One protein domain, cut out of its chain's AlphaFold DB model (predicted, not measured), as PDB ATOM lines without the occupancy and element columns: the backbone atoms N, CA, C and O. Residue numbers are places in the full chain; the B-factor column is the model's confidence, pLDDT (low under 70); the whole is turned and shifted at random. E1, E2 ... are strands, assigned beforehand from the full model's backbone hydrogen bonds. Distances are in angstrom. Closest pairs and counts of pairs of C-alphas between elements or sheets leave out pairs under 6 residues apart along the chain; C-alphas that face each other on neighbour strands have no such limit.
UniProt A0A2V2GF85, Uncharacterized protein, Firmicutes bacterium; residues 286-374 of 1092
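Overview. This is residues 286 to 374 of the 1092 residues of an uncharacterized protein of Firmicutes bacterium (UniProt A0A2V2GF85). Two sheets stand partly face to face with their strands crossed: a larger, twisted and curled sheet with the long hairpin E6 and E7 in its middle and E1 and E3 at its edges, and a smaller sheet of E2, E5 and E4. Their edges come together loosely, E3 towards E4 on one side and E1 towards E2 on the other, in a loosely closed ring. The printed part has 89 residues, no named helix and seven named strands, E1 to E7 along the chain; the class is all strand, though under half of the residues, 38 of 89, are in named elements. The larger sheet runs E1 E7 E6 E3, mixed; the smaller runs E2 E5 E4, antiparallel. The whole is compact, with a radius of gyration of the C-alphas of 12.2 A and spans of 37 by 34 by 22 A.

Arrangement. E6, residues 355 to 362, and E7, residues 366 to 374, form a hairpin, antiparallel, with N 359 and O 370 2.8 A apart, within hydrogen-bond range. E7 bends by 53 degrees at residue 371. Beyond the bend, E1, residues 293 to 296, is its parallel neighbour; C-alphas 294 and 373 face each other at 4.5 A, and N 295 is 2.8 A from O 373. Residues 286 to 287 pair with residues 368 to 369 of E7, parallel. E3, residues 322 to 325, is the antiparallel neighbour of E6, with N 360 and O 324 2.9 A apart. In the other sheet, E4, residues 336 to 339, and E5, residues 344 to 348, form a hairpin, with N 337 and O 346 2.9 A apart. E2, residues 306 to 309, is antiparallel to E5, with N 307 and O 347 2.7 A apart. Between the sheets, the closest C-alphas of E3 and E4 are those of Val 323 and Phe 336, 6.8 A apart; E1 and E2 are near each other, with 6 pairs of C-alphas within 10 A. E5 and E7 are apart.

Along the chain. E7 is the longest strand, 23.8 A from C-alpha 366 at (-8.195, -1.411, 20.687) to C-alpha 374 at (12.777, 6.675, 12.982). E6 measures 21.4 A and E5 12.8 A. E3 measures 10.5 A, E1 10.4 A, E4 10.0 A and E2 9.1 A. E1 begins with C-alpha 293 at (12.947, -0.345, 18.151).

Size, cuts and confidence. The two C-alphas farthest apart are those of Lys 300 and Thr 365, 37.8 A. The link from E2 to E3, residues 310 to 321, is long; those from E4 to E5 and from E6 to E7 are tight. The printed part has no cut, its mean pLDDT is 91.7, and no printed residue is under 70.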
ATOM      1  N   LEU A 286      -3.450   0.898  24.616       91.81
ATOM      2  CA  LEU A 286      -2.574   0.107  25.479       91.81
ATOM      3  C   LEU A 286      -1.120   0.320  25.058       91.81
ATOM      4  O   LEU A 286      -0.863   0.599  23.893       91.81
ATOM      5  N   GLU A 287      -0.173   0.117  25.964       91.12
ATOM      6  CA  GLU A 287       1.241   0.069  25.582       91.12
ATOM      7  C   GLU A 287       1.569  -1.279  24.913       91.12
ATOM      8  O   GLU A 287       1.000  -2.328  25.256       91.12
ATOM      9  N   ALA A 288       2.447  -1.257  23.912       90.81
ATOM     10  CA  ALA A 288       2.973  -2.475  23.311       90.81
ATOM     11  C   ALA A 288       3.910  -3.212  24.281       90.81
ATOM     12  O   ALA A 288       4.595  -2.594  25.097       90.81
ATOM     13  N   ASP A 289       3.934  -4.543  24.191       87.62
ATOM     14  CA  ASP A 289       4.858  -5.375  24.965       87.62
ATOM     15  C   ASP A 289       6.234  -5.490  24.271       87.62
ATOM     16  O   ASP A 289       7.207  -5.956  24.876       87.62
ATOM     17  N   THR A 290       6.334  -5.073  23.004       83.62
ATOM     18  CA  THR A 290       7.589  -4.996  22.249       83.62
ATOM     19  C   THR A 290       8.567  -3.976  22.828       83.62
ATOM     20  O   THR A 290       8.211  -2.942  23.390       83.62
ATOM     21  N   ALA A 291       9.855  -4.289  22.689       84.12
ATOM     22  CA  ALA A 291      10.919  -3.379  23.082       84.12
ATOM     23  C   ALA A 291      11.016  -2.191  22.112       84.12
ATOM     24  O   ALA A 291      10.701  -2.322  20.931       84.12
ATOM     25  N   TYR A 292      11.541  -1.071  22.617       90.19
ATOM     26  CA  TYR A 292      11.915   0.088  21.809       90.19
ATOM     27  C   TYR A 292      12.767  -0.337  20.606       90.19
ATOM     28  O   TYR A 292      13.810  -0.979  20.772       90.19
ATOM     29  N   ALA A 293      12.311   0.022  19.409       91.81
ATOM     30  CA  ALA A 293      12.947  -0.345  18.151       91.81
ATOM     31  C   ALA A 293      13.503   0.886  17.433       91.81
ATOM     32  O   ALA A 293      13.025   2.006  17.606       91.81
ATOM     33  N   GLU A 294      14.516   0.679  16.598       95.81
ATOM     34  CA  GLU A 294      15.126   1.748  15.819       95.81
ATOM     35  C   GLU A 294      15.182   1.355  14.348       95.81
ATOM     36  O   GLU A 294      15.568   0.235  14.003       95.81
ATOM     37  N   TYR A 295      14.811   2.290  13.486       95.50
ATOM     38  CA  TYR A 295      14.658   2.075  12.059       95.50
ATOM     39  C   TYR A 295      15.484   3.095  11.282       95.50
ATOM     40  O   TYR A 295      15.452   4.288  11.575       95.50
ATOM     41  N   ASP A 296      16.198   2.615  10.265       95.00
ATOM     42  CA  ASP A 296      16.893   3.449   9.289       95.00
ATOM     43  C   ASP A 296      16.005   3.613   8.051       95.00
ATOM     44  O   ASP A 296      15.799   2.667   7.286       95.00
ATOM     45  N   LEU A 297      15.465   4.816   7.852       94.56
ATOM     46  CA  LEU A 297      14.567   5.109   6.735       94.56
ATOM     47  C   LEU A 297      15.285   5.064   5.374       94.56
ATOM     48  O   LEU A 297      14.643   4.783   4.357       94.56
ATOM     49  N   ASN A 298      16.605   5.273   5.349       92.62
ATOM     50  CA  ASN A 298      17.436   5.302   4.144       92.62
ATOM     51  C   ASN A 298      18.584   4.280   4.220       92.62
ATOM     52  O   ASN A 298      19.719   4.566   3.819       92.62
ATOM     53  N   ALA A 299      18.311   3.071   4.720       88.56
ATOM     54  CA  ALA A 299      19.286   1.985   4.724       88.56
ATOM     55  C   ALA A 299      19.776   1.674   3.292       88.56
ATOM     56  O   ALA A 299      18.985   1.544   2.361       88.56
ATOM     57  N   LYS A 300      21.094   1.518   3.111       77.56
ATOM     58  CA  LYS A 300      21.758   1.456   1.787       77.56
ATOM     59  C   LYS A 300      21.237   0.354   0.851       77.56
ATOM     60  O   LYS A 300      21.238   0.538  -0.364       77.56
ATOM     61  N   ASP A 301      20.810  -0.776   1.412       77.69
ATOM     62  CA  ASP A 301      20.312  -1.935   0.660       77.69
ATOM     63  C   ASP A 301      18.775  -1.982   0.566       77.69
ATOM     64  O   ASP A 301      18.220  -2.902  -0.041       77.69
ATOM     65  N   ASP A 302      18.079  -0.999   1.140       78.88
ATOM     66  CA  ASP A 302      16.623  -0.945   1.157       78.88
ATOM     67  C   ASP A 302      16.092   0.009   0.083       78.88
ATOM     68  O   ASP A 302      15.960   1.216   0.274       78.88
ATOM     69  N   THR A 303      15.773  -0.560  -1.079       80.25
ATOM     70  CA  THR A 303      15.180   0.179  -2.201       80.25
ATOM     71  C   THR A 303      13.653   0.225  -2.149       80.25
ATOM     72  O   THR A 303      13.033   0.573  -3.153       80.25
ATOM     73  N   ASN A 304      13.032  -0.226  -1.055       86.06
ATOM     74  CA  ASN A 304      11.582  -0.238  -0.944       86.06
ATOM     75  C   ASN A 304      11.050   1.133  -0.518       86.06
ATOM     76  O   ASN A 304      11.632   1.812   0.330       86.06
ATOM     77  N   ASP A 305       9.872   1.477  -1.039       91.88
ATOM     78  CA  ASP A 305       9.110   2.662  -0.622       91.88
ATOM     79  C   ASP A 305       8.399   2.454   0.738       91.88
ATOM     80  O   ASP A 305       7.676   3.333   1.211       91.88
ATOM     81  N   TYR A 306       8.596   1.291   1.374       92.44
ATOM     82  CA  TYR A 306       8.005   0.912   2.656       92.44
ATOM     83  C   TYR A 306       9.060   0.508   3.693       92.44
ATOM     84  O   TYR A 306      10.128   0.008   3.351       92.44
ATOM     85  N   LEU A 307       8.728   0.696   4.968       94.50
ATOM     86  CA  LEU A 307       9.437   0.227   6.152       94.50
ATOM     87  C   LEU A 307       8.724  -1.012   6.706       94.50
ATOM     88  O   LEU A 307       7.517  -0.966   6.927       94.50
ATOM     89  N   VAL A 308       9.448  -2.099   6.977       93.88
ATOM     90  CA  VAL A 308       8.894  -3.229   7.742       93.88
ATOM     91  C   VAL A 308       8.906  -2.861   9.224       93.88
ATOM     92  O   VAL A 308       9.973  -2.722   9.819       93.88
ATOM     93  N   PHE A 309       7.722  -2.678   9.807       94.75
ATOM     94  CA  PHE A 309       7.551  -2.296  11.206       94.75
ATOM     95  C   PHE A 309       7.262  -3.530  12.058       94.75
ATOM     96  O   PHE A 309       6.367  -4.319  11.748       94.75
ATOM     97  N   ASP A 310       8.037  -3.702  13.125       92.56
ATOM     98  CA  ASP A 310       7.966  -4.880  13.985       92.56
ATOM     99  C   ASP A 310       6.968  -4.634  15.117       92.56
ATOM    100  O   ASP A 310       7.180  -3.793  15.988       92.56
ATOM    101  N   ILE A 311       5.867  -5.379  15.081       92.00
ATOM    102  CA  ILE A 311       4.820  -5.363  16.108       92.00
ATOM    103  C   ILE A 311       4.855  -6.627  16.978       92.00
ATOM    104  O   ILE A 311       3.923  -6.867  17.743       92.00
ATOM    105  N   GLY A 312       5.892  -7.462  16.852       87.00
ATOM    106  CA  GLY A 312       6.033  -8.716  17.585       87.00
ATOM    107  C   GLY A 312       4.786  -9.606  17.507       87.00
ATOM    108  O   GLY A 312       4.196  -9.799  16.446       87.00
ATOM    109  N   GLU A 313       4.377 -10.147  18.658       86.44
ATOM    110  CA  GLU A 313       3.130 -10.917  18.815       86.44
ATOM    111  C   GLU A 313       1.982 -10.071  19.409       86.44
ATOM    112  O   GLU A 313       0.937 -10.614  19.770       86.44
ATOM    113  N   ASP A 314       2.159  -8.746  19.520       85.75
ATOM    114  CA  ASP A 314       1.217  -7.849  20.198       85.75
ATOM    115  C   ASP A 314      -0.150  -7.793  19.513       85.75
ATOM    116  O   ASP A 314      -1.190  -7.765  20.178       85.75
ATOM    117  N   ILE A 315      -0.146  -7.739  18.179       89.56
ATOM    118  CA  ILE A 315      -1.349  -7.643  17.354       89.56
ATOM    119  C   ILE A 315      -1.233  -8.639  16.196       89.56
ATOM    120  O   ILE A 315      -0.288  -8.560  15.410       89.56
ATOM    121  N   PRO A 316      -2.211  -9.546  16.013       90.75
ATOM    122  CA  PRO A 316      -2.281 -10.360  14.807       90.75
ATOM    123  C   PRO A 316      -2.388  -9.470  13.562       90.75
ATOM    124  O   PRO A 316      -3.300  -8.652  13.465       90.75
ATOM    125  N   LEU A 317      -1.517  -9.666  12.567       92.19
ATOM    126  CA  LEU A 317      -1.483  -8.833  11.350       92.19
ATOM    127  C   LEU A 317      -2.839  -8.724  10.632       92.19
ATOM    128  O   LEU A 317      -3.172  -7.678  10.084       92.19
ATOM    129  N   ALA A 318      -3.648  -9.787  10.662       91.12
ATOM    130  CA  ALA A 318      -4.980  -9.806  10.052       91.12
ATOM    131  C   ALA A 318      -6.000  -8.877  10.742       91.12
ATOM    132  O   ALA A 318      -7.020  -8.546  10.136       91.12
ATOM    133  N   ASP A 319      -5.727  -8.469  11.983       92.81
ATOM    134  CA  ASP A 319      -6.592  -7.607  12.788       92.81
ATOM    135  C   ASP A 319      -6.189  -6.126  12.701       92.81
ATOM    136  O   ASP A 319      -6.895  -5.276  13.248       92.81
ATOM    137  N   VAL A 320      -5.091  -5.795  12.006       95.12
ATOM    138  CA  VAL A 320      -4.641  -4.411  11.814       95.12
ATOM    139  C   VAL A 320      -5.618  -3.667  10.899       95.12
ATOM    140  O   VAL A 320      -5.867  -4.048   9.757       95.12
ATOM    141  N   THR A 321      -6.171  -2.572  11.415       94.50
ATOM    142  CA  THR A 321      -7.173  -1.724  10.747       94.50
ATOM    143  C   THR A 321      -6.702  -0.293  10.505       94.50
ATOM    144  O   THR A 321      -7.315   0.411   9.703       94.50
ATOM    145  N   GLY A 322      -5.628   0.141  11.168       95.25
ATOM    146  CA  GLY A 322      -5.065   1.480  11.030       95.25
ATOM    147  C   GLY A 322      -3.674   1.581  11.644       95.25
ATOM    148  O   GLY A 322      -3.399   0.917  12.641       95.25
ATOM    149  N   VAL A 323      -2.826   2.435  11.071       97.06
ATOM    150  CA  VAL A 323      -1.524   2.819  11.628       97.06
ATOM    151  C   VAL A 323      -1.394   4.338  11.565       97.06
ATOM    152  O   VAL A 323      -1.839   4.965  10.600       97.06
ATOM    153  N   TYR A 324      -0.853   4.949  12.614       95.25
ATOM    154  CA  TYR A 324      -0.628   6.391  12.662       95.25
ATOM    155  C   TYR A 324       0.537   6.755  13.571       95.25
ATOM    156  O   TYR A 324       0.800   6.078  14.564       95.25
ATOM    157  N   ASP A 325       1.194   7.863  13.250       95.81
ATOM    158  CA  ASP A 325       2.069   8.565  14.177       95.81
ATOM    159  C   ASP A 325       1.185   9.323  15.182       95.81
ATOM    160  O   ASP A 325       0.299  10.090  14.792       95.81
ATOM    161  N   PHE A 326       1.378   9.057  16.473       93.88
ATOM    162  CA  PHE A 326       0.695   9.720  17.585       93.88
ATOM    163  C   PHE A 326       1.631  10.616  18.412       93.88
ATOM    164  O   PHE A 326       1.319  11.016  19.541       93.88
ATOM    165  N   THR A 327       2.799  10.950  17.863       92.56
ATOM    166  CA  THR A 327       3.807  11.773  18.534       92.56
ATOM    167  C   THR A 327       3.235  13.140  18.914       92.56
ATOM    168  O   THR A 327       2.669  13.872  18.101       92.56
ATOM    169  N   GLY A 328       3.354  13.502  20.194       87.50
ATOM    170  CA  GLY A 328       2.819  14.763  20.720       87.50
ATOM    171  C   GLY A 328       1.287  14.829  20.818       87.50
ATOM    172  O   GLY A 328       0.748  15.913  21.042       87.50
ATOM    173  N   GLY A 329       0.584  13.699  20.668       84.44
ATOM    174  CA  GLY A 329      -0.872  13.592  20.804       84.44
ATOM    175  C   GLY A 329      -1.670  13.956  19.548       84.44
ATOM    176  O   GLY A 329      -2.902  13.992  19.598       84.44
ATOM    177  N   ASN A 330      -0.998  14.232  18.427       86.62
ATOM    178  CA  ASN A 330      -1.643  14.426  17.130       86.62
ATOM    179  C   ASN A 330      -1.679  13.103  16.374       86.62
ATOM    180  O   ASN A 330      -0.671  12.419  16.313       86.62
ATOM    181  N   LYS A 331      -2.823  12.771  15.773       89.00
ATOM    182  CA  LYS A 331      -2.999  11.559  14.966       89.00
ATOM    183  C   LYS A 331      -2.703  11.850  13.493       89.00
ATOM    184  O   LYS A 331      -3.553  12.426  12.812       89.00
ATOM    185  N   GLU A 332      -1.536  11.435  13.009       94.69
ATOM    186  CA  GLU A 332      -1.126  11.531  11.600       94.69
ATOM    187  C   GLU A 332      -1.151  10.147  10.943       94.69
ATOM    188  O   GLU A 332      -0.496   9.216  11.398       94.69
ATOM    189  N   ILE A 333      -1.967   9.981   9.898       95.56
ATOM    190  CA  ILE A 333      -2.189   8.679   9.251       95.56
ATOM    191  C   ILE A 333      -0.927   8.249   8.499       95.56
ATOM    192  O   ILE A 333      -0.388   9.039   7.732       95.56
ATOM    193  N   ILE A 334      -0.533   6.986   8.676       96.94
ATOM    194  CA  ILE A 334       0.533   6.333   7.911       96.94
ATOM    195  C   ILE A 334      -0.120   5.284   7.011       96.94
ATOM    196  O   ILE A 334      -0.816   4.391   7.513       96.94
ATOM    197  N   ASP A 335       0.087   5.367   5.694       97.00
ATOM    198  CA  ASP A 335      -0.387   4.314   4.797       97.00
ATOM    199  C   ASP A 335       0.368   3.007   5.086       97.00
ATOM    200  O   ASP A 335       1.586   2.997   5.269       97.00
ATOM    201  N   PHE A 336      -0.354   1.887   5.126       96.56
ATOM    202  CA  PHE A 336       0.220   0.585   5.455       96.56
ATOM    203  C   PHE A 336      -0.364  -0.543   4.599       96.56
ATOM    204  O   PHE A 336      -1.502  -0.479   4.126       96.56
ATOM    205  N   GLU A 337       0.404  -1.618   4.458       94.88
ATOM    206  CA  GLU A 337      -0.055  -2.907   3.950       94.88
ATOM    207  C   GLU A 337       0.378  -4.042   4.889       94.88
ATOM    208  O   GLU A 337       1.375  -3.940   5.603       94.88
ATOM    209  N   THR A 338      -0.378  -5.139   4.889       93.75
ATOM    210  CA  THR A 338       0.029  -6.384   5.550       93.75
ATOM    211  C   THR A 338       0.330  -7.441   4.496       93.75
ATOM    212  O   THR A 338      -0.491  -7.715   3.616       93.75
ATOM    213  N   ASP A 339       1.518  -8.039   4.569       88.06
ATOM    214  CA  ASP A 339       1.915  -9.124   3.676       88.06
ATOM    215  C   ASP A 339       1.777 -10.462   4.399       88.06
ATOM    216  O   ASP A 339       2.589 -10.848   5.238       88.06
ATOM    217  N   ALA A 340       0.720 -11.196   4.057       81.88
ATOM    218  CA  ALA A 340       0.430 -12.492   4.657       81.88
ATOM    219  C   ALA A 340       1.436 -13.594   4.272       81.88
ATOM    220  O   ALA A 340       1.431 -14.650   4.900       81.88
ATOM    221  N   ALA A 341       2.245 -13.407   3.222       85.38
ATOM    222  CA  ALA A 341       3.245 -14.389   2.810       85.38
ATOM    223  C   ALA A 341       4.560 -14.245   3.585       85.38
ATOM    224  O   ALA A 341       5.190 -15.266   3.864       85.38
ATOM    225  N   SER A 342       4.970 -13.016   3.906       85.19
ATOM    226  CA  SER A 342       6.162 -12.750   4.718       85.19
ATOM    227  C   SER A 342       5.862 -12.489   6.195       85.19
ATOM    228  O   SER A 342       6.806 -12.437   6.972       85.19
ATOM    229  N   GLU A 343       4.587 -12.382   6.584       89.25
ATOM    230  CA  GLU A 343       4.166 -12.016   7.945       89.25
ATOM    231  C   GLU A 343       4.732 -10.647   8.371       89.25
ATOM    232  O   GLU A 343       5.219 -10.470   9.482       89.25
ATOM    233  N   GLU A 344       4.647  -9.658   7.476       93.69
ATOM    234  CA  GLU A 344       5.193  -8.311   7.682       93.69
ATOM    235  C   GLU A 344       4.087  -7.247   7.704       93.69
ATOM    236  O   GLU A 344       3.186  -7.245   6.855       93.69
ATOM    237  N   LEU A 345       4.198  -6.293   8.634       95.31
ATOM    238  CA  LEU A 345       3.517  -5.002   8.549       95.31
ATOM    239  C   LEU A 345       4.442  -4.019   7.830       95.31
ATOM    240  O   LEU A 345       5.557  -3.767   8.284       95.31
ATOM    241  N   ARG A 346       3.988  -3.459   6.712       95.44
ATOM    242  CA  ARG A 346       4.767  -2.526   5.895       95.44
ATOM    243  C   ARG A 346       4.132  -1.150   5.934       95.44
ATOM    244  O   ARG A 346       2.956  -1.010   5.610       95.44
ATOM    245  N   LEU A 347       4.908  -0.149   6.318       96.38
ATOM    246  CA  LEU A 347       4.494   1.245   6.440       96.38
ATOM    247  C   LEU A 347       5.101   2.068   5.307       96.38
ATOM    248  O   LEU A 347       6.294   1.949   5.047       96.38
ATOM    249  N   THR A 348       4.332   2.923   4.647       95.38
ATOM    250  CA  THR A 348       4.847   3.805   3.591       95.38
ATOM    251  C   THR A 348       5.842   4.806   4.177       95.38
ATOM    252  O   THR A 348       5.490   5.613   5.035       95.38
ATOM    253  N   LYS A 349       7.090   4.805   3.690       93.12
ATOM    254  CA  LYS A 349       8.162   5.661   4.234       93.12
ATOM    255  C   LYS A 349       7.876   7.152   4.101       93.12
ATOM    256  O   LYS A 349       8.242   7.917   4.981       93.12
ATOM    257  N   ALA A 350       7.222   7.564   3.016       91.25
ATOM    258  CA  ALA A 350       6.910   8.971   2.752       91.25
ATOM    259  C   ALA A 350       5.952   9.598   3.785       91.25
ATOM    260  O   ALA A 350       5.913  10.823   3.892       91.25
ATOM    261  N   ASP A 351       5.214   8.772   4.534       94.31
ATOM    262  CA  ASP A 351       4.294   9.213   5.586       94.31
ATOM    263  C   ASP A 351       4.940   9.174   6.984       94.31
ATOM    264  O   ASP A 351       4.318   9.583   7.962       94.31
ATOM    265  N   ILE A 352       6.180   8.680   7.098       93.50
ATOM    266  CA  ILE A 352       6.906   8.581   8.365       93.50
ATOM    267  C   ILE A 352       7.827   9.788   8.512       93.50
ATOM    268  O   ILE A 352       8.706  10.037   7.688       93.50
ATOM    269  N   LEU A 353       7.654  10.516   9.611       92.50
ATOM    270  CA  LEU A 353       8.573  11.568  10.018       92.50
ATOM    271  C   LEU A 353       9.726  10.984  10.849       92.50
ATOM    272  O   LEU A 353       9.548  10.036  11.615       92.50
ATOM    273  N   ASP A 354      10.907  11.586  10.753       93.94
ATOM    274  CA  ASP A 354      12.101  11.133  11.470       93.94
ATOM    275  C   ASP A 354      12.176  11.624  12.928       93.94
ATOM    276  O   ASP A 354      11.553  12.605  13.324       93.94
ATOM    277  N   GLY A 355      12.921  10.921  13.774       94.75
ATOM    278  CA  GLY A 355      13.056  11.177  15.208       94.75
ATOM    279  C   GLY A 355      12.346  10.163  16.096       94.75
ATOM    280  O   GLY A 355      11.979   9.082  15.649       94.75
ATOM    281  N   GLU A 356      12.230  10.477  17.385       94.75
ATOM    282  CA  GLU A 356      11.533   9.626  18.355       94.75
ATOM    283  C   GLU A 356      10.024   9.701  18.107       94.75
ATOM    284  O   GLU A 356       9.446  10.792  18.112       94.75
ATOM    285  N   ARG A 357       9.405   8.543  17.859       94.88
ATOM    286  CA  ARG A 357       8.015   8.401  17.432       94.88
ATOM    287  C   ARG A 357       7.226   7.475  18.339       94.88
ATOM    288  O   ARG A 357       7.749   6.484  18.836       94.88
ATOM    289  N   VAL A 358       5.942   7.791  18.487       95.81
ATOM    290  CA  VAL A 358       4.940   6.905  19.085       95.81
ATOM    291  C   VAL A 358       4.016   6.440  17.971       95.81
ATOM    292  O   VAL A 358       3.075   7.140  17.602       95.81
ATOM    293  N   ILE A 359       4.301   5.273  17.404       96.31
ATOM    294  CA  ILE A 359       3.475   4.679  16.355       96.31
ATOM    295  C   ILE A 359       2.358   3.892  17.019       96.31
ATOM    296  O   ILE A 359       2.613   3.039  17.861       96.31
ATOM    297  N   VAL A 360       1.112   4.153  16.646       95.69
ATOM    298  CA  VAL A 360      -0.027   3.390  17.152       95.69
ATOM    299  C   VAL A 360      -0.579   2.504  16.053       95.69
ATOM    300  O   VAL A 360      -0.905   2.967  14.959       95.69
ATOM    301  N   VAL A 361      -0.729   1.223  16.377       96.06
ATOM    302  CA  VAL A 361      -1.348   0.224  15.507       96.06
ATOM    303  C   VAL A 361      -2.712  -0.136  16.088       96.06
ATOM    304  O   VAL A 361      -2.828  -0.585  17.227       96.06
ATOM    305  N   GLU A 362      -3.769   0.103  15.317       94.31
ATOM    306  CA  GLU A 362      -5.158  -0.096  15.727       94.31
ATOM    307  C   GLU A 362      -5.757  -1.381  15.167       94.31
ATOM    308  O   GLU A 362      -5.691  -1.657  13.969       94.31
ATOM    309  N   THR A 363      -6.495  -2.084  16.018       92.94
ATOM    310  CA  THR A 363      -7.505  -3.069  15.632       92.94
ATOM    311  C   THR A 363      -8.901  -2.440  15.614       92.94
ATOM    312  O   THR A 363      -9.117  -1.278  15.988       92.94
ATOM    313  N   ALA A 364      -9.899  -3.244  15.247       87.38
ATOM    314  CA  ALA A 364     -11.301  -2.850  15.345       87.38
ATOM    315  C   ALA A 364     -11.747  -2.496  16.783       87.38
ATOM    316  O   ALA A 364     -12.759  -1.816  16.942       87.38
ATOM    317  N   THR A 365     -11.028  -2.953  17.820       85.88
ATOM    318  CA  THR A 365     -11.479  -2.861  19.226       85.88
ATOM    319  C   THR A 365     -10.513  -2.157  20.179       85.88
ATOM    320  O   THR A 365     -10.968  -1.637  21.191       85.88
ATOM    321  N   TYR A 366      -9.218  -2.091  19.876       92.00
ATOM    322  CA  TYR A 366      -8.195  -1.411  20.687       92.00
ATOM    323  C   TYR A 366      -7.017  -0.985  19.800       92.00
ATOM    324  O   TYR A 366      -6.905  -1.469  18.676       92.00
ATOM    325  N   GLY A 367      -6.138  -0.112  20.284       93.31
ATOM    326  CA  GLY A 367      -4.834   0.175  19.681       93.31
ATOM    327  C   GLY A 367      -3.690  -0.091  20.656       93.31
ATOM    328  O   GLY A 367      -3.903  -0.055  21.870       93.31
ATOM    329  N   LYS A 368      -2.494  -0.362  20.123       94.44
ATOM    330  CA  LYS A 368      -1.249  -0.415  20.901       94.44
ATOM    331  C   LYS A 368      -0.264   0.663  20.454       94.44
ATOM    332  O   LYS A 368      -0.094   0.840  19.247       94.44
ATOM    333  N   SER A 369       0.346   1.369  21.405       94.56
ATOM    334  CA  SER A 369       1.423   2.342  21.190       94.56
ATOM    335  C   SER A 369       2.794   1.675  21.219       94.56
ATOM    336  O   SER A 369       3.113   0.923  22.134       94.56
ATOM    337  N   PHE A 370       3.605   1.985  20.213       95.56
ATOM    338  CA  PHE A 370       4.966   1.506  20.017       95.56
ATOM    339  C   PHE A 370       5.903   2.713  19.994       95.56
ATOM    340  O   PHE A 370       5.790   3.575  19.119       95.56
ATOM    341  N   GLU A 371       6.829   2.782  20.944       95.25
ATOM    342  CA  GLU A 371       7.887   3.791  20.934       95.25
ATOM    343  C   GLU A 371       9.049   3.322  20.051       95.25
ATOM    344  O   GLU A 371       9.563   2.214  20.219       95.25
ATOM    345  N   ALA A 372       9.472   4.163  19.107       95.62
ATOM    346  CA  ALA A 372      10.553   3.836  18.186       95.62
ATOM    347  C   ALA A 372      11.370   5.065  17.771       95.62
ATOM    348  O   ALA A 372      10.865   6.187  17.748       95.62
ATOM    349  N   LEU A 373      12.625   4.852  17.377       96.50
ATOM    350  CA  LEU A 373      13.415   5.851  16.657       96.50
ATOM    351  C   LEU A 373      13.286   5.637  15.152       96.50
ATOM    352  O   LEU A 373      13.734   4.618  14.633       96.50
ATOM    353  N   MET A 374      12.763   6.628  14.443       96.44
ATOM    354  CA  MET A 374      12.777   6.675  12.982       96.44
ATOM    355  C   MET A 374      13.958   7.538  12.534       96.44
ATOM    356  O   MET A 374      13.822   8.744  12.370       96.44
TER     357      MET A 374